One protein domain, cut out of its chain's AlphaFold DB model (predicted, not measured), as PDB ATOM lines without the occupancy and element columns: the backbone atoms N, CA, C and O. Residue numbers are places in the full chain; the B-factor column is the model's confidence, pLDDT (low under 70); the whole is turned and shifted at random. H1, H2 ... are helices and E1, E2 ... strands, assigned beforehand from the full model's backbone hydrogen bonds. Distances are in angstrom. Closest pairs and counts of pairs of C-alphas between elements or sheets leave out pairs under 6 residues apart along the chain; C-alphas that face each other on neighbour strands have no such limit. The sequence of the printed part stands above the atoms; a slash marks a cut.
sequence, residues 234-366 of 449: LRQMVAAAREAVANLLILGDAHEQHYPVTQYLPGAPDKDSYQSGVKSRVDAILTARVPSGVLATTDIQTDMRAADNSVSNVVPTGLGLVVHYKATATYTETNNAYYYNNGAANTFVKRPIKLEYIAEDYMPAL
ATOM      1  N   LEU A 234      -6.086  43.253 -22.441       64.00
ATOM      2  CA  LEU A 234      -5.633  42.060 -21.715       64.00
ATOM      3  C   LEU A 234      -6.758  41.348 -20.954       64.00
ATOM      4  O   LEU A 234      -6.892  40.133 -21.079       64.00
ATOM      5  N   ARG A 235      -7.615  42.081 -20.231       66.00
ATOM      6  CA  ARG A 235      -8.772  41.488 -19.536       66.00
ATOM      7  C   ARG A 235      -9.726  40.796 -20.512       66.00
ATOM      8  O   ARG A 235     -10.217  39.707 -20.225       66.00
ATOM      9  N   GLN A 236      -9.928  41.389 -21.685       68.38
ATOM     10  CA  GLN A 236     -10.785  40.860 -22.744       68.38
ATOM     11  C   GLN A 236     -10.166  39.605 -23.387       68.38
ATOM     12  O   GLN A 236     -10.870  38.623 -23.608       68.38
ATOM     13  N   MET A 237      -8.846  39.594 -23.615       67.38
ATOM     14  CA  MET A 237      -8.101  38.420 -24.096       67.38
ATOM     15  C   MET A 237      -8.171  37.259 -23.096       67.38
ATOM     16  O   MET A 237      -8.408  36.119 -23.490       67.38
ATOM     17  N   VAL A 238      -8.028  37.542 -21.796       65.44
ATOM     18  CA  VAL A 238      -8.163  36.536 -20.731       65.44
ATOM     19  C   VAL A 238      -9.600  36.021 -20.626       65.44
ATOM     20  O   VAL A 238      -9.805  34.818 -20.470       65.44
ATOM     21  N   ALA A 239     -10.606  36.893 -20.740       66.69
ATOM     22  CA  ALA A 239     -12.011  36.489 -20.744       66.69
ATOM     23  C   ALA A 239     -12.335  35.574 -21.937       66.69
ATOM     24  O   ALA A 239     -12.938  34.519 -21.745       66.69
ATOM     25  N   ALA A 240     -11.855  35.920 -23.136       71.06
ATOM     26  CA  ALA A 240     -12.003  35.095 -24.333       71.06
ATOM     27  C   ALA A 240     -11.305  33.732 -24.187       71.06
ATOM     28  O   ALA A 240     -11.873  32.707 -24.552       71.06
ATOM     29  N   ALA A 241     -10.108  33.693 -23.591       66.44
ATOM     30  CA  ALA A 241      -9.416  32.440 -23.285       66.44
ATOM     31  C   ALA A 241     -10.209  31.565 -22.300       66.44
ATOM     32  O   ALA A 241     -10.393  30.373 -22.544       66.44
ATOM     33  N   ARG A 242     -10.723  32.152 -21.208       65.56
ATOM     34  CA  ARG A 242     -11.554  31.443 -20.217       65.56
ATOM     35  C   ARG A 242     -12.812  30.860 -20.859       65.56
ATOM     36  O   ARG A 242     -13.174  29.720 -20.582       65.56
ATOM     37  N   GLU A 243     -13.453  31.626 -21.730       69.50
ATOM     38  CA  GLU A 243     -14.634  31.180 -22.456       69.50
ATOM     39  C   GLU A 243     -14.321  30.083 -23.483       69.50
ATOM     40  O   GLU A 243     -15.063  29.107 -23.579       69.50
ATOM     41  N   ALA A 244     -13.205  30.188 -24.208       69.25
ATOM     42  CA  ALA A 244     -12.754  29.139 -25.118       69.25
ATOM     43  C   ALA A 244     -12.521  27.817 -24.372       69.25
ATOM     44  O   ALA A 244     -13.000  26.776 -24.814       69.25
ATOM     45  N   VAL A 245     -11.878  27.854 -23.198       65.56
ATOM     46  CA  VAL A 245     -11.695  26.669 -22.340       65.56
ATOM     47  C   VAL A 245     -13.039  26.092 -21.890       65.56
ATOM     48  O   VAL A 245     -13.244  24.885 -21.991       65.56
ATOM     49  N   ALA A 246     -13.979  26.931 -21.443       63.47
ATOM     50  CA  ALA A 246     -15.312  26.474 -21.043       63.47
ATOM     51  C   ALA A 246     -16.073  25.806 -22.203       63.47
ATOM     52  O   ALA A 246     -16.714  24.775 -22.022       63.47
ATOM     53  N   ASN A 247     -15.962  26.349 -23.415       66.06
ATOM     54  CA  ASN A 247     -16.594  25.773 -24.599       66.06
ATOM     55  C   ASN A 247     -15.895  24.493 -25.087       66.06
ATOM     56  O   ASN A 247     -16.569  23.602 -25.595       66.06
ATOM     57  N   LEU A 248     -14.573  24.366 -24.920       68.38
ATOM     58  CA  LEU A 248     -13.848  23.120 -25.200       68.38
ATOM     59  C   LEU A 248     -14.204  22.011 -24.204       68.38
ATOM     60  O   LEU A 248     -14.319  20.860 -24.606       68.38
ATOM     61  N   LEU A 249     -14.453  22.351 -22.937       61.09
ATOM     62  CA  LEU A 249     -15.024  21.407 -21.971       61.09
ATOM     63  C   LEU A 249     -16.392  20.910 -22.440       61.09
ATOM     64  O   LEU A 249     -16.622  19.708 -22.542       61.09
ATOM     65  N   ILE A 250     -17.267  21.844 -22.829       64.19
ATOM     66  CA  ILE A 250     -18.575  21.503 -23.387       64.19
ATOM     67  C   ILE A 250     -18.423  20.690 -24.673       64.19
ATOM     68  O   ILE A 250     -19.278  19.867 -24.928       64.19
ATOM     69  N   LEU A 251     -17.372  20.849 -25.484       67.50
ATOM     70  CA  LEU A 251     -17.175  20.010 -26.674       67.50
ATOM     71  C   LEU A 251     -17.056  18.520 -26.310       67.50
ATOM     72  O   LEU A 251     -17.576  17.691 -27.057       67.50
ATOM     73  N   GLY A 252     -16.434  18.198 -25.172       58.84
ATOM     74  CA  GLY A 252     -16.389  16.848 -24.606       58.84
ATOM     75  C   GLY A 252     -17.764  16.329 -24.184       58.84
ATOM     76  O   GLY A 252     -18.197  15.283 -24.661       58.84
ATOM     77  N   ASP A 253     -18.496  17.103 -23.378       54.00
ATOM     78  CA  ASP A 253     -19.854  16.755 -22.911       54.00
ATOM     79  C   ASP A 253     -20.903  16.753 -24.043       54.00
ATOM     80  O   ASP A 253     -21.834  15.954 -24.095       54.00
ATOM     81  N   ALA A 254     -20.787  17.668 -24.996       54.81
ATOM     82  CA  ALA A 254     -21.640  17.756 -26.174       54.81
ATOM     83  C   ALA A 254     -21.373  16.584 -27.120       54.81
ATOM     84  O   ALA A 254     -22.283  16.193 -27.865       54.81
ATOM     85  N   HIS A 255     -20.156  16.017 -27.054       55.06
ATOM     86  CA  HIS A 255     -19.840  14.752 -27.693       55.06
ATOM     87  C   HIS A 255     -20.665  13.589 -27.093       55.06
ATOM     88  O   HIS A 255     -20.994  12.631 -27.785       55.06
ATOM     89  N   GLU A 256     -21.057  13.697 -25.824       48.25
ATOM     90  CA  GLU A 256     -21.849  12.693 -25.112       48.25
ATOM     91  C   GLU A 256     -23.352  12.791 -25.413       48.25
ATOM     92  O   GLU A 256     -24.024  11.768 -25.531       48.25
ATOM     93  N   GLN A 257     -23.904  14.008 -25.518       41.56
ATOM     94  CA  GLN A 257     -25.360  14.171 -25.444       41.56
ATOM     95  C   GLN A 257     -26.061  14.541 -26.758       41.56
ATOM     96  O   GLN A 257     -27.184  14.076 -26.955       41.56
ATOM     97  N   HIS A 258     -25.532  15.439 -27.601       40.03
ATOM     98  CA  HIS A 258     -26.401  16.182 -28.545       40.03
ATOM     99  C   HIS A 258     -25.847  16.421 -29.960       40.03
ATOM    100  O   HIS A 258     -26.615  16.852 -30.823       40.03
ATOM    101  N   TYR A 259     -24.568  16.154 -30.252       40.81
ATOM    102  CA  TYR A 259     -24.006  16.501 -31.564       40.81
ATOM    103  C   TYR A 259     -23.541  15.291 -32.373       40.81
ATOM    104  O   TYR A 259     -22.404  14.892 -32.198       40.81
ATOM    105  N   PRO A 260     -24.301  14.816 -33.379       38.62
ATOM    106  CA  PRO A 260     -24.016  13.618 -34.189       38.62
ATOM    107  C   PRO A 260     -22.771  13.682 -35.101       38.62
ATOM    108  O   PRO A 260     -22.674  12.952 -36.080       38.62
ATOM    109  N   VAL A 261     -21.776  14.513 -34.787       39.12
ATOM    110  CA  VAL A 261     -20.389  14.262 -35.227       39.12
ATOM    111  C   VAL A 261     -19.741  13.159 -34.360       39.12
ATOM    112  O   VAL A 261     -18.626  12.721 -34.612       39.12
ATOM    113  N   THR A 262     -20.502  12.655 -33.384       39.81
ATOM    114  CA  THR A 262     -20.157  11.743 -32.292       39.81
ATOM    115  C   THR A 262     -20.564  10.308 -32.537       39.81
ATOM    116  O   THR A 262     -21.415   9.738 -31.862       39.81
ATOM    117  N   GLN A 263     -19.949   9.727 -33.534       51.12
ATOM    118  CA  GLN A 263     -19.338   8.417 -33.431       51.12
ATOM    119  C   GLN A 263     -18.633   8.284 -34.765       51.12
ATOM    120  O   GLN A 263     -19.148   8.703 -35.807       51.12
ATOM    121  N   TYR A 264     -17.432   7.737 -34.754       59.62
ATOM    122  CA  TYR A 264     -16.963   7.067 -35.944       59.62
ATOM    123  C   TYR A 264     -18.016   6.006 -36.282       59.62
ATOM    124  O   TYR A 264     -18.027   4.952 -35.668       59.62
ATOM    125  N   LEU A 265     -19.014   6.354 -37.099       59.34
ATOM    126  CA  LEU A 265     -20.208   5.548 -37.331       59.34
ATOM    127  C   LEU A 265     -19.974   4.619 -38.519       59.34
ATOM    128  O   LEU A 265     -19.127   4.896 -39.373       59.34
ATOM    129  N   PRO A 266     -20.748   3.534 -38.634       57.53
ATOM    130  CA  PRO A 266     -20.690   2.689 -39.817       57.53
ATOM    131  C   PRO A 266     -21.021   3.523 -41.059       57.53
ATOM    132  O   PRO A 266     -22.099   4.111 -41.150       57.53
ATOM    133  N   GLY A 267     -20.079   3.615 -42.001       61.16
ATOM    134  CA  GLY A 267     -20.215   4.452 -43.200       61.16
ATOM    135  C   GLY A 267     -19.839   5.931 -43.030       61.16
ATOM    136  O   GLY A 267     -20.001   6.694 -43.983       61.16
ATOM    137  N   ALA A 268     -19.322   6.342 -41.867       65.00
ATOM    138  CA  ALA A 268     -18.677   7.642 -41.692       65.00
ATOM    139  C   ALA A 268     -17.431   7.768 -42.599       65.00
ATOM    140  O   ALA A 268     -16.856   6.748 -43.011       65.00
ATOM    141  N   PRO A 269     -17.019   9.005 -42.937       67.69
ATOM    142  CA  PRO A 269     -15.776   9.228 -43.658       67.69
ATOM    143  C   PRO A 269     -14.568   8.813 -42.796       67.69
ATOM    144  O   PRO A 269     -14.693   8.638 -41.585       67.69
ATOM    145  N   ASP A 270     -13.429   8.603 -43.450       82.12
ATOM    146  CA  ASP A 270     -12.199   8.041 -42.878       82.12
ATOM    147  C   ASP A 270     -11.608   8.813 -41.676       82.12
ATOM    148  O   ASP A 270     -12.092   9.874 -41.261       82.12
ATOM    149  N   LYS A 271     -10.518   8.272 -41.110       86.94
ATOM    150  CA  LYS A 271      -9.783   8.862 -39.982       86.94
ATOM    151  C   LYS A 271      -9.490  10.346 -40.215       86.94
ATOM    152  O   LYS A 271      -9.746  11.165 -39.330       86.94
ATOM    153  N   ASP A 272      -8.954  10.686 -41.384       87.75
ATOM    154  CA  ASP A 272      -8.491  12.040 -41.702       87.75
ATOM    155  C   ASP A 272      -9.659  13.029 -41.735       87.75
ATOM    156  O   ASP A 272      -9.558  14.161 -41.242       87.75
ATOM    157  N   SER A 273     -10.803  12.588 -42.252       84.75
ATOM    158  CA  SER A 273     -12.038  13.364 -42.270       84.75
ATOM    159  C   SER A 273     -12.574  13.618 -40.859       84.75
ATOM    160  O   SER A 273     -12.955  14.749 -40.540       84.75
ATOM    161  N   TYR A 274     -12.553  12.605 -39.986       83.44
ATOM    162  CA  TYR A 274     -12.948  12.767 -38.584       83.44
ATOM    163  C   TYR A 274     -12.018  13.739 -37.846       83.44
ATOM    164  O   TYR A 274     -12.482  14.679 -37.198       83.44
ATOM    165  N   GLN A 275     -10.698  13.565 -37.986       87.81
ATOM    166  CA  GLN A 275      -9.703  14.451 -37.377       87.81
ATOM    167  C   GLN A 275      -9.856  15.899 -37.857       87.81
ATOM    168  O   GLN A 275      -9.806  16.828 -37.049       87.81
ATOM    169  N   SER A 276     -10.122  16.098 -39.149       88.25
ATOM    170  CA  SER A 276     -10.393  17.419 -39.724       88.25
ATOM    171  C   SER A 276     -11.662  18.053 -39.144       88.25
ATOM    172  O   SER A 276     -11.679  19.252 -38.859       88.25
ATOM    173  N   GLY A 277     -12.709  17.252 -38.912       85.31
ATOM    174  CA  GLY A 277     -13.939  17.695 -38.255       85.31
ATOM    175  C   GLY A 277     -13.711  18.154 -36.811       85.31
ATOM    176  O   GLY A 277     -14.180  19.228 -36.429       85.31
ATOM    177  N   VAL A 278     -12.946  17.386 -36.026       85.19
ATOM    178  CA  VAL A 278     -12.551  17.763 -34.655       85.19
ATOM    179  C   VAL A 278     -11.720  19.043 -34.675       85.19
ATOM    180  O   VAL A 278     -12.053  20.000 -33.977       85.19
ATOM    181  N   LYS A 279     -10.700  19.111 -35.538       90.19
ATOM    182  CA  LYS A 279      -9.850  20.296 -35.705       90.19
ATOM    183  C   LYS A 279     -10.664  21.551 -36.017       90.19
ATOM    184  O   LYS A 279     -10.459  22.572 -35.370       90.19
ATOM    185  N   SER A 280     -11.598  21.477 -36.964       89.62
ATOM    186  CA  SER A 280     -12.440  22.618 -37.346       89.62
ATOM    187  C   SER A 280     -13.354  23.089 -36.210       89.62
ATOM    188  O   SER A 280     -13.590  24.286 -36.076       89.62
ATOM    189  N   ARG A 281     -13.856  22.176 -35.371       87.12
ATOM    190  CA  ARG A 281     -14.676  22.528 -34.200       87.12
ATOM    191  C   ARG A 281     -13.858  23.192 -33.105       87.12
ATOM    192  O   ARG A 281     -14.292  24.204 -32.562       87.12
ATOM    193  N   VAL A 282     -12.687  22.633 -32.808       86.25
ATOM    194  CA  VAL A 282     -11.738  23.220 -31.859       86.25
ATOM    195  C   VAL A 282     -11.353  24.625 -32.330       86.25
ATOM    196  O   VAL A 282     -11.492  25.570 -31.564       86.25
ATOM    197  N   ASP A 283     -11.005  24.797 -33.607       91.81
ATOM    198  CA  ASP A 283     -10.719  26.108 -34.211       91.81
ATOM    199  C   ASP A 283     -11.884  27.097 -34.065       91.81
ATOM    200  O   ASP A 283     -11.715  28.212 -33.571       91.81
ATOM    201  N   ALA A 284     -13.100  26.670 -34.417       89.81
ATOM    202  CA  ALA A 284     -14.291  27.503 -34.288       89.81
ATOM    203  C   ALA A 284     -14.520  27.954 -32.836       89.81
ATOM    204  O   ALA A 284     -14.861  29.109 -32.602       89.81
ATOM    205  N   ILE A 285     -14.297  27.082 -31.849       86.25
ATOM    206  CA  ILE A 285     -14.430  27.433 -30.428       86.25
ATOM    207  C   ILE A 285     -13.372  28.459 -30.003       86.25
ATOM    208  O   ILE A 285     -13.703  29.435 -29.328       86.25
ATOM    209  N   LEU A 286     -12.120  28.260 -30.418       83.75
ATOM    210  CA  LEU A 286     -10.994  29.143 -30.091       83.75
ATOM    211  C   LEU A 286     -11.126  30.535 -30.739       83.75
ATOM    212  O   LEU A 286     -10.483  31.486 -30.294       83.75
ATOM    213  N   THR A 287     -11.957  30.669 -31.780       90.38
ATOM    214  CA  THR A 287     -12.102  31.899 -32.578       90.38
ATOM    215  C   THR A 287     -13.484  32.563 -32.497       90.38
ATOM    216  O   THR A 287     -13.615  33.730 -32.865       90.38
ATOM    217  N   ALA A 288     -14.520  31.892 -31.980       84.06
ATOM    218  CA  ALA A 288     -15.906  32.382 -32.031       84.06
ATOM    219  C   ALA A 288     -16.176  33.673 -31.239       84.06
ATOM    220  O   ALA A 288     -17.140  34.379 -31.534       84.06
ATOM    221  N   ARG A 289     -15.381  33.969 -30.204       82.81
ATOM    222  CA  ARG A 289     -15.657  35.061 -29.247       82.81
ATOM    223  C   ARG A 289     -14.433  35.916 -28.954       82.81
ATOM    224  O   ARG A 289     -14.151  36.287 -27.818       82.81
ATOM    225  N   VAL A 290     -13.706  36.234 -30.015       86.44
ATOM    226  CA  VAL A 290     -12.553  37.126 -29.943       86.44
ATOM    227  C   VAL A 290     -13.045  38.580 -29.881       86.44
ATOM    228  O   VAL A 290     -13.811  38.996 -30.754       86.44
ATOM    229  N   PRO A 291     -12.640  39.366 -28.869       82.44
ATOM    230  CA  PRO A 291     -13.016  40.770 -28.747       82.44
ATOM    231  C   PRO A 291     -12.546  41.602 -29.944       82.44
ATOM    232  O   PRO A 291     -11.516  41.323 -30.559       82.44
ATOM    233  N   SER A 292     -13.264  42.688 -30.240       84.25
ATOM    234  CA  SER A 292     -12.813  43.665 -31.238       84.25
ATOM    235  C   SER A 292     -11.445  44.234 -30.848       84.25
ATOM    236  O   SER A 292     -11.250  44.656 -29.713       84.25
ATOM    237  N   GLY A 293     -10.505  44.286 -31.795       82.81
ATOM    238  CA  GLY A 293      -9.128  44.731 -31.535       82.81
ATOM    239  C   GLY A 293      -8.174  43.618 -31.086       82.81
ATOM    240  O   GLY A 293      -7.004  43.889 -30.813       82.81
ATOM    241  N   VAL A 294      -8.645  42.368 -31.047       84.19
ATOM    242  CA  VAL A 294      -7.834  41.172 -30.814       84.19
ATOM    243  C   VAL A 294      -7.913  40.271 -32.049       84.19
ATOM    244  O   VAL A 294      -8.978  40.036 -32.609       84.19
ATOM    245  N   LEU A 295      -6.766  39.763 -32.488       90.25
ATOM    246  CA  LEU A 295      -6.634  38.738 -33.516       90.25
ATOM    247  C   LEU A 295      -6.368  37.395 -32.837       90.25
ATOM    248  O   LEU A 295      -5.413  37.295 -32.074       90.25
ATOM    249  N   ALA A 296      -7.151  36.365 -33.142       90.50
ATOM    250  CA  ALA A 296      -6.834  34.995 -32.747       90.50
ATOM    251  C   ALA A 296      -6.169  34.246 -33.902       90.50
ATOM    252  O   ALA A 296      -6.651  34.282 -35.032       90.50
ATOM    253  N   THR A 297      -5.078  33.549 -33.608       90.62
ATOM    254  CA  THR A 297      -4.460  32.579 -34.519       90.62
ATOM    255  C   THR A 297      -4.334  31.245 -33.812       90.62
ATOM    256  O   THR A 297      -3.928  31.221 -32.656       90.62
ATOM    257  N   THR A 298      -4.627  30.148 -34.497       89.50
ATOM    258  CA  THR A 298      -4.609  28.804 -33.911       89.50
ATOM    259  C   THR A 298      -3.666  27.884 -34.679       89.50
ATOM    260  O   THR A 298      -3.678  27.864 -35.910       89.50
ATOM    261  N   ASP A 299      -2.908  27.067 -33.962       87.75
ATOM    262  CA  ASP A 299      -2.228  25.884 -34.476       87.75
ATOM    263  C   ASP A 299      -2.815  24.653 -33.785       87.75
ATOM    264  O   ASP A 299      -2.797  24.552 -32.562       87.75
ATOM    265  N   ILE A 300      -3.391  23.739 -34.561       90.12
ATOM    266  CA  ILE A 300      -4.112  22.582 -34.026       90.12
ATOM    267  C   ILE A 300      -3.560  21.322 -34.665       90.12
ATOM    268  O   ILE A 300      -3.657  21.119 -35.886       90.12
ATOM    269  N   GLN A 301      -3.028  20.467 -33.803       89.75
ATOM    270  CA  GLN A 301      -2.553  19.133 -34.115       89.75
ATOM    271  C   GLN A 301      -3.569  18.119 -33.604       89.75
ATOM    272  O   GLN A 301      -4.104  18.261 -32.506       89.75
ATOM    273  N   THR A 302      -3.833  17.097 -34.408       90.12
ATOM    274  CA  THR A 302      -4.751  16.012 -34.065       90.12
ATOM    275  C   THR A 302      -4.093  14.680 -34.374       90.12
ATOM    276  O   THR A 302      -3.534  14.509 -35.457       90.12
ATOM    277  N   ASP A 303      -4.230  13.719 -33.471       90.88
ATOM    278  CA  ASP A 303      -3.844  12.325 -33.659       90.88
ATOM    279  C   ASP A 303      -5.018  11.403 -33.304       90.88
ATOM    280  O   ASP A 303      -5.878  11.760 -32.504       90.88
ATOM    281  N   MET A 304      -5.091  10.232 -33.930       90.06
ATOM    282  CA  MET A 304      -6.091   9.219 -33.605       90.06
ATOM    283  C   MET A 304      -5.395   7.876 -33.453       90.06
ATOM    284  O   MET A 304      -4.627   7.465 -34.333       90.06
ATOM    285  N   ARG A 305      -5.706   7.201 -32.349       91.06
ATOM    286  CA  ARG A 305      -5.063   5.964 -31.905       91.06
ATOM    287  C   ARG A 305      -6.048   5.065 -31.165       91.06
ATOM    288  O   ARG A 305      -7.100   5.525 -30.718       91.06
ATOM    289  N   ALA A 306      -5.703   3.790 -31.035       90.06
ATOM    290  CA  ALA A 306      -6.431   2.883 -30.161       90.06
ATOM    291  C   ALA A 306      -6.238   3.287 -28.696       90.06
ATOM    292  O   ALA A 306      -5.202   3.841 -28.317       90.06
ATOM    293  N   ALA A 307      -7.248   3.009 -27.878       83.25
ATOM    294  CA  ALA A 307      -7.169   3.250 -26.450       83.25
ATOM    295  C   ALA A 307      -6.114   2.333 -25.812       83.25
ATOM    296  O   ALA A 307      -6.234   1.107 -25.857       83.25
ATOM    297  N   ASP A 308      -5.087   2.933 -25.213       81.31
ATOM    298  CA  ASP A 308      -4.056   2.247 -24.440       81.31
ATOM    299  C   ASP A 308      -4.206   2.542 -22.935       81.31
ATOM    300  O   ASP A 308      -5.126   3.234 -22.495       81.31
ATOM    301  N   ASN A 309      -3.276   2.042 -22.120       74.31
ATOM    302  CA  ASN A 309      -3.323   2.251 -20.672       74.31
ATOM    303  C   ASN A 309      -3.258   3.733 -20.256       74.31
ATOM    304  O   ASN A 309      -3.782   4.071 -19.194       74.31
ATOM    305  N   SER A 310      -2.658   4.611 -21.069       68.19
ATOM    306  CA  SER A 310      -2.537   6.050 -20.785       68.19
ATOM    307  C   SER A 310      -3.849   6.816 -20.956       68.19
ATOM    308  O   SER A 310      -4.003   7.892 -20.386       68.19
ATOM    309  N   VAL A 311      -4.803   6.239 -21.691       66.31
ATOM    310  CA  VAL A 311      -6.124   6.821 -21.985       66.31
ATOM    311  C   VAL A 311      -7.270   5.880 -21.602       66.31
ATOM    312  O   VAL A 311      -8.407   6.082 -22.019       66.31
ATOM    313  N   SER A 312      -6.982   4.858 -20.791       64.12
ATOM    314  CA  SER A 312      -7.936   3.817 -20.374       64.12
ATOM    315  C   SER A 312      -9.143   4.354 -19.599       64.12
ATOM    316  O   SER A 312     -10.178   3.694 -19.509       64.12
ATOM    317  N   ASN A 313      -9.018   5.560 -19.042       58.59
ATOM    318  CA  ASN A 313     -10.113   6.295 -18.430       58.59
ATOM    319  C   ASN A 313     -11.085   6.863 -19.475       58.59
ATOM    320  O   ASN A 313     -12.255   6.974 -19.153       58.59
ATOM    321  N   VAL A 314     -10.629   7.217 -20.681       60.09
ATOM    322  CA  VAL A 314     -11.441   7.804 -21.767       60.09
ATOM    323  C   VAL A 314     -12.273   6.729 -22.463       60.09
ATOM    324  O   VAL A 314     -13.492   6.840 -22.553       60.09
ATOM    325  N   VAL A 315     -11.598   5.670 -22.913       67.44
ATOM    326  CA  VAL A 315     -12.162   4.432 -23.466       67.44
ATOM    327  C   VAL A 315     -11.314   3.288 -22.900       67.44
ATOM    328  O   VAL A 315     -10.090   3.437 -22.862       67.44
ATOM    329  N   PRO A 316     -11.884   2.153 -22.458       75.19
ATOM    330  CA  PRO A 316     -11.071   1.079 -21.900       75.19
ATOM    331  C   PRO A 316     -10.041   0.536 -22.904       75.19
ATOM    332  O   PRO A 316     -10.296   0.464 -24.109       75.19
ATOM    333  N   THR A 317      -8.879   0.117 -22.395       74.19
ATOM    334  CA  THR A 317      -7.751  -0.356 -23.211       74.19
ATOM    335  C   THR A 317      -8.171  -1.436 -24.215       74.19
ATOM    336  O   THR A 317      -8.748  -2.455 -23.835       74.19
ATOM    337  N   GLY A 318      -7.844  -1.231 -25.493       70.69
ATOM    338  CA  GLY A 318      -8.109  -2.179 -26.581       70.69
ATOM    339  C   GLY A 318      -9.576  -2.276 -27.022       70.69
ATOM    340  O   GLY A 318      -9.892  -3.080 -27.903       70.69
ATOM    341  N   LEU A 319     -10.474  -1.477 -26.435       83.06
ATOM    342  CA  LEU A 319     -11.915  -1.531 -26.707       83.06
ATOM    343  C   LEU A 319     -12.402  -0.392 -27.615       83.06
ATOM    344  O   LEU A 319     -13.598  -0.265 -27.844       83.06
ATOM    345  N   GLY A 320     -11.510   0.431 -28.171       86.06
ATOM    346  CA  GLY A 320     -11.929   1.505 -29.068       86.06
ATOM    347  C   GLY A 320     -10.826   2.472 -29.485       86.06
ATOM    348  O   GLY A 320      -9.637   2.170 -29.370       86.06
ATOM    349  N   LEU A 321     -11.243   3.629 -29.995       87.75
ATOM    350  CA  LEU A 321     -10.387   4.695 -30.510       87.75
ATOM    351  C   LEU A 321     -10.568   5.974 -29.700       87.75
ATOM    352  O   LEU A 321     -11.683   6.347 -29.332       87.75
ATOM    353  N   VAL A 322      -9.469   6.700 -29.540       84.56
ATOM    354  CA  VAL A 322      -9.458   8.063 -29.015       84.56
ATOM    355  C   VAL A 322      -8.867   9.012 -30.049       84.56
ATOM    356  O   VAL A 322      -7.943   8.659 -30.789       84.56
ATOM    357  N   VAL A 323      -9.392  10.233 -30.087       86.12
ATOM    358  CA  VAL A 323      -8.762  11.354 -30.780       86.12
ATOM    359  C   VAL A 323      -8.060  12.220 -29.743       86.12
ATOM    360  O   VAL A 323      -8.654  12.656 -28.762       86.12
ATOM    361  N   HIS A 324      -6.774  12.446 -29.949       84.88
ATOM    362  CA  HIS A 324      -5.967  13.380 -29.185       84.88
ATOM    363  C   HIS A 324      -5.865  14.668 -29.987       84.88
ATOM    364  O   HIS A 324      -5.563  14.625 -31.180       84.88
ATOM    365  N   TYR A 325      -6.109  15.809 -29.359       81.12
ATOM    366  CA  TYR A 325      -5.800  17.089 -29.975       81.12
ATOM    367  C   TYR A 325      -4.931  17.933 -29.055       81.12
ATOM    368  O   TYR A 325      -5.085  17.924 -27.835       81.12
ATOM    369  N   LYS A 326      -4.036  18.695 -29.677       81.00
ATOM    370  CA  LYS A 326      -3.245  19.742 -29.045       81.00
ATOM    371  C   LYS A 326      -3.436  21.017 -29.845       81.00
ATOM    372  O   LYS A 326      -3.021  21.103 -31.000       81.00
ATOM    373  N   ALA A 327      -4.107  21.979 -29.236       76.06
ATOM    374  CA  ALA A 327      -4.439  23.254 -29.832       76.06
ATOM    375  C   ALA A 327      -3.697  24.375 -29.109       76.06
ATOM    376  O   ALA A 327      -3.918  24.616 -27.925       76.06
ATOM    377  N   THR A 328      -2.839  25.073 -29.837       78.81
ATOM    378  CA  THR A 328      -2.212  26.314 -29.399       78.81
ATOM    379  C   THR A 328      -2.963  27.465 -30.034       78.81
ATOM    380  O   THR A 328      -3.120  27.511 -31.249       78.81
ATOM    381  N   ALA A 329      -3.413  28.419 -29.239       75.75
ATOM    382  CA  ALA A 329      -4.072  29.604 -29.748       75.75
ATOM    383  C   ALA A 329      -3.421  30.861 -29.181       75.75
ATOM    384  O   ALA A 329      -3.037  30.931 -28.018       75.75
ATOM    385  N   THR A 330      -3.256  31.856 -30.041       80.31
ATOM    386  CA  THR A 330      -2.561  33.101 -29.738       80.31
ATOM    387  C   THR A 330      -3.499  34.264 -29.998       80.31
ATOM    388  O   THR A 330      -3.840  34.557 -31.143       80.31
ATOM    389  N   TYR A 331      -3.887  34.954 -28.933       78.88
ATOM    390  CA  TYR A 331      -4.611  36.214 -28.999       78.88
ATOM    391  C   TYR A 331      -3.612  37.363 -29.067       78.88
ATOM    392  O   TYR A 331      -2.775  37.520 -28.187       78.88
ATOM    393  N   THR A 332      -3.673  38.154 -30.128       82.94
ATOM    394  CA  THR A 332      -2.761  39.265 -30.396       82.94
ATOM    395  C   THR A 332      -3.549  40.560 -30.463       82.94
ATOM    396  O   THR A 332      -4.449  40.691 -31.286       82.94
ATOM    397  N   GLU A 333      -3.193  41.552 -29.659       82.25
ATOM    398  CA  GLU A 333      -3.826  42.866 -29.746       82.25
ATOM    399  C   GLU A 333      -3.394  43.597 -31.029       82.25
ATOM    400  O   GLU A 333      -2.203  43.778 -31.292       82.25
ATOM    401  N   THR A 334      -4.352  44.049 -31.840       82.56
ATOM    402  CA  THR A 334      -4.079  44.634 -33.164       82.56
ATOM    403  C   THR A 334      -3.680  46.105 -33.108       82.56
ATOM    404  O   THR A 334      -3.089  46.628 -34.053       82.56
ATOM    405  N   ASN A 335      -3.978  46.788 -32.001       73.38
ATOM    406  CA  ASN A 335      -3.837  48.240 -31.898       73.38
ATOM    407  C   ASN A 335      -2.382  48.710 -31.741       73.38
ATOM    408  O   ASN A 335      -2.122  49.907 -31.858       73.38
ATOM    409  N   ASN A 336      -1.423  47.794 -31.519       66.81
ATOM    410  CA  ASN A 336       0.009  48.099 -31.380       66.81
ATOM    411  C   ASN A 336       0.274  49.322 -30.477       66.81
ATOM    412  O   ASN A 336       1.157  50.140 -30.753       66.81
ATOM    413  N   ALA A 337      -0.515  49.466 -29.409       61.31
ATOM    414  CA  ALA A 337      -0.461  50.619 -28.516       61.31
ATOM    415  C   ALA A 337       0.810  50.633 -27.645       61.31
ATOM    416  O   ALA A 337       1.087  51.616 -26.960       61.31
ATOM    417  N   TYR A 338       1.606  49.562 -27.705       62.06
ATOM    418  CA  TYR A 338       2.656  49.277 -26.744       62.06
ATOM    419  C   TYR A 338       4.059  49.456 -27.314       62.06
ATOM    420  O   TYR A 338       4.404  48.816 -28.299       62.06
ATOM    421  N   TYR A 339       4.885  50.255 -26.637       54.91
ATOM    422  CA  TYR A 339       6.305  50.472 -26.874       54.91
ATOM    423  C   TYR A 339       7.211  49.664 -25.931       54.91
ATOM    424  O   TYR A 339       7.475  50.066 -24.805       54.91
ATOM    425  N   TYR A 340       7.761  48.556 -26.409       52.88
ATOM    426  CA  TYR A 340       8.769  47.777 -25.695       52.88
ATOM    427  C   TYR A 340      10.157  48.428 -25.808       52.88
ATOM    428  O   TYR A 340      10.562  48.829 -26.900       52.88
ATOM    429  N   ASN A 341      10.914  48.490 -24.708       49.75
ATOM    430  CA  ASN A 341      12.313  48.918 -24.752       49.75
ATOM    431  C   ASN A 341      13.206  47.764 -25.229       49.75
ATOM    432  O   ASN A 341      13.465  46.808 -24.498       49.75
ATOM    433  N   ASN A 342      13.712  47.864 -26.454       52.09
ATOM    434  CA  ASN A 342      14.764  46.988 -26.936       52.09
ATOM    435  C   ASN A 342      16.099  47.398 -26.299       52.09
ATOM    436  O   ASN A 342      16.796  48.256 -26.833       52.09
ATOM    437  N   GLY A 343      16.475  46.744 -25.197       48.09
ATOM    438  CA  GLY A 343      17.704  47.052 -24.459       48.09
ATOM    439  C   GLY A 343      18.998  46.931 -25.273       48.09
ATOM    440  O   GLY A 343      19.947  47.658 -25.002       48.09
ATOM    441  N   ALA A 344      19.036  46.085 -26.311       51.66
ATOM    442  CA  ALA A 344      20.212  45.951 -27.177       51.66
ATOM    443  C   ALA A 344      20.372  47.144 -28.134       51.66
ATOM    444  O   ALA A 344      21.488  47.562 -28.428       51.66
ATOM    445  N   ALA A 345      19.256  47.701 -28.609       58.97
ATOM    446  CA  ALA A 345      19.244  48.864 -29.494       58.97
ATOM    447  C   ALA A 345      19.023  50.191 -28.745       58.97
ATOM    448  O   ALA A 345      19.118  51.250 -29.357       58.97
ATOM    449  N   ASN A 346      18.692  50.133 -27.451       58.94
ATOM    450  CA  ASN A 346      18.205  51.245 -26.636       58.94
ATOM    451  C   ASN A 346      17.103  52.063 -27.344       58.94
ATOM    452  O   ASN A 346      17.108  53.294 -27.338       58.94
ATOM    453  N   THR A 347      16.184  51.368 -28.019       50.28
ATOM    454  CA  THR A 347      15.068  51.983 -28.748       50.28
ATOM    455  C   THR A 347      13.737  51.434 -28.272       50.28
ATOM    456  O   THR A 347      13.599  50.253 -27.958       50.28
ATOM    457  N   PHE A 348      12.729  52.301 -28.261       47.69
ATOM    458  CA  PHE A 348      11.353  51.907 -28.001       47.69
ATOM    459  C   PHE A 348      10.698  51.463 -29.305       47.69
ATOM    460  O   PHE A 348      10.529  52.257 -30.232       47.69
ATOM    461  N   VAL A 349      10.331  50.188 -29.379       60.22
ATOM    462  CA  VAL A 349       9.710  49.573 -30.553       60.22
ATOM    463  C   VAL A 349       8.284  49.165 -30.236       60.22
ATOM    464  O   VAL A 349       8.004  48.629 -29.166       60.22
ATOM    465  N   LYS A 350       7.368  49.403 -31.176       65.00
ATOM    466  CA  LYS A 350       5.994  48.944 -30.998       65.00
ATOM    467  C   LYS A 350       5.929  47.421 -31.072       65.00
ATOM    468  O   LYS A 350       6.432  46.844 -32.033       65.00
ATOM    469  N   ARG A 351       5.299  46.778 -30.091       66.56
ATOM    470  CA  ARG A 351       5.079  45.327 -30.072       66.56
ATOM    471  C   ARG A 351       3.645  45.033 -29.629       66.56
ATOM    472  O   ARG A 351       3.235  45.565 -28.608       66.56
ATOM    473  N   PRO A 352       2.879  44.203 -30.346       68.75
ATOM    474  CA  PRO A 352       1.553  43.818 -29.879       68.75
ATOM    475  C   PRO A 352       1.663  42.940 -28.627       68.75
ATOM    476  O   PRO A 352       2.572  42.106 -28.539       68.75
ATOM    477  N   ILE A 353       0.727  43.102 -27.689       69.31
ATOM    478  CA  ILE A 353       0.548  42.131 -26.604       69.31
ATOM    479  C   ILE A 353       0.024  40.840 -27.221       69.31
ATOM    480  O   ILE A 353      -0.872  40.868 -28.067       69.31
ATOM    481  N   LYS A 354       0.619  39.721 -26.810       69.94
ATOM    482  CA  LYS A 354       0.227  38.382 -27.232       69.94
ATOM    483  C   LYS A 354      -0.026  37.528 -26.004       69.94
ATOM    484  O   LYS A 354       0.832  37.475 -25.131       69.94
ATOM    485  N   LEU A 355      -1.166  36.857 -25.982       63.16
ATOM    486  CA  LEU A 355      -1.510  35.837 -25.007       63.16
ATOM    487  C   LEU A 355      -1.608  34.502 -25.740       63.16
ATOM    488  O   LEU A 355      -2.475  34.328 -26.594       63.16
ATOM    489  N   GLU A 356      -0.707  33.580 -25.427       65.62
ATOM    490  CA  GLU A 356      -0.737  32.216 -25.952       65.62
ATOM    491  C   GLU A 356      -1.408  31.286 -24.940       65.62
ATOM    492  O   GLU A 356      -1.252  31.447 -23.736       65.62
ATOM    493  N   TYR A 357      -2.178  30.312 -25.397       63.81
ATOM    494  CA  TYR A 357      -2.721  29.275 -24.534       63.81
ATOM    495  C   TYR A 357      -2.721  27.944 -25.269       63.81
ATOM    496  O   TYR A 357      -2.921  27.888 -26.482       63.81
ATOM    497  N   ILE A 358      -2.464  26.877 -24.518       65.50
ATOM    498  CA  ILE A 358      -2.385  25.514 -25.034       65.50
ATOM    499  C   ILE A 358      -3.497  24.711 -24.370       65.50
ATOM    500  O   ILE A 358      -3.561  24.625 -23.144       65.50
ATOM    501  N   ALA A 359      -4.370  24.136 -25.189       67.50
ATOM    502  CA  ALA A 359      -5.383  23.178 -24.782       67.50
ATOM    503  C   ALA A 359      -5.021  21.803 -25.349       67.50
ATOM    504  O   ALA A 359      -4.796  21.656 -26.550       67.50
ATOM    505  N   GLU A 360      -4.967  20.797 -24.486       73.12
ATOM    506  CA  GLU A 360      -4.666  19.419 -24.861       73.12
ATOM    507  C   GLU A 360      -5.683  18.493 -24.198       73.12
ATOM    508  O   GLU A 360      -5.871  18.565 -22.984       73.12
ATOM    509  N   ASP A 361      -6.355  17.657 -24.990       67.06
ATOM    510  CA  ASP A 361      -7.351  16.711 -24.481       67.06
ATOM    511  C   ASP A 361      -7.450  15.454 -25.361       67.06
ATOM    512  O   ASP A 361      -6.985  15.406 -26.507       67.06
ATOM    513  N   TYR A 362      -8.068  14.429 -24.789       75.19
ATOM    514  CA  TYR A 362      -8.374  13.143 -25.388       75.19
ATOM    515  C   TYR A 362      -9.884  12.950 -25.397       75.19
ATOM    516  O   TYR A 362     -10.509  12.923 -24.342       75.19
ATOM    517  N   MET A 363     -10.463  12.768 -26.580       74.50
ATOM    518  CA  MET A 363     -11.895  12.533 -26.737       74.50
ATOM    519  C   MET A 363     -12.153  11.110 -27.245       74.50
ATOM    520  O   MET A 363     -11.388  10.612 -28.082       74.50
ATOM    521  N   PRO A 364     -13.236  10.449 -26.802       75.50
ATOM    522  CA  PRO A 364     -13.639   9.171 -27.372       75.50
ATOM    523  C   PRO A 364     -14.039   9.367 -28.842       75.50
ATOM    524  O   PRO A 364     -14.845  10.240 -29.173       75.50
ATOM    525  N   ALA A 365     -13.459   8.566 -29.738       81.50
ATOM    526  CA  ALA A 365     -13.813   8.552 -31.160       81.50
ATOM    527  C   ALA A 365     -14.688   7.341 -31.518       81.50
ATOM    528  O   ALA A 365     -15.632   7.455 -32.302       81.50
ATOM    529  N   LEU A 366     -14.393   6.190 -30.911       83.31
ATOM    530  CA  LEU A 366     -15.148   4.950 -31.050       83.31
ATOM    531  C   LEU A 366     -15.049   4.170 -29.740       83.31
ATOM    532  O   LEU A 366     -13.941   3.936 -29.270       83.31
TER     533      LEU A 366
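This is residues 234 to 366 of the 449 residues of an uncharacterized protein of Candidatus Aenigmarchaeota archaeon (UniProt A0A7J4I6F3). A long, twisted sheet of three strands, E1, E2 and E5, has two helices, H1 and H2, over one face and curls round H2; no named helix covers its other face. Beyond one end of this sheet a small hairpin of two short strands, E3 and E4, adds to the length. The printed part has 133 residues, with two named helices and then five named strands along the chain: H1 H2 E1 E2 E3 E4 E5. Both sheets are antiparallel, in the orders E1 - E2 - E5 and E3 - E4, and the class is mixed, helices and strands. The whole is loose, with a radius of gyration of the C-alphas of 18.7 A and spans of 61 by 30 by 24 A.

Begin with E2, residues 320 to 333, 42.2 A long: find C-alpha 320 at (-11.929, 1.505, -29.068) and C-alpha 333 at (-3.826, 42.866, -29.746). Its neighbours are E1, residues 294 to 306, 38.3 A, and E5, residues 354 to 366, 37.0 A. E3 is residues 339 to 342 and E4 residues 347 to 350. H1 starts at C-alpha 234, (-5.633, 42.060, -21.715), and runs 34.4 A to residue 257, with a kink of 26 degrees near residue 251. H2, residues 271 to 287, is 24.3 A long.

Look first at E2, the inner strand. It forms a hairpin with the edge strand E1, at 166 degrees, where N 299 and O 328 are within hydrogen-bond range at 2.8 A. On the pair E2 and E5, at 165 degrees, look at N 327 and O 359, 2.8 A. H1 is on this sheet at a height over the sheet of 8.9 A and runs along the strands, at 16 degrees to E2 on the local plane; its closest C-alphas to E5 are those of Gly 252 and Met 363, 6.6 A. H2 is on the same face, with the C-alphas of Thr 287 and Ala 296 of E1 closest, 6.1 A. H1 and H2 form a helical hairpin and run opposite ways at a steep tilt of 37 degrees, only just past shallow. They touch through residues 241 to 248 and 282 to 287 alone, closest at the C-alphas of Ala 244 and Leu 286, 5.3 A. In both helices every O i to N i+4 pair is within hydrogen-bond range. In the hairpin E3 and E4, find N 340 and O 349, 2.8 A; E3 is apart from E2, and E4 from E5.

The C-alphas of Pro 266 and Asn 346, 63.6 A apart, are the two farthest from each other. The printed part has no cut. The links H1 to H2 and E1 to E2 are long, 13 residues each. The mean pLDDT of the printed part is 71.9; 66 residues are under 70, among them residues 241 to 269 and 336 to 359.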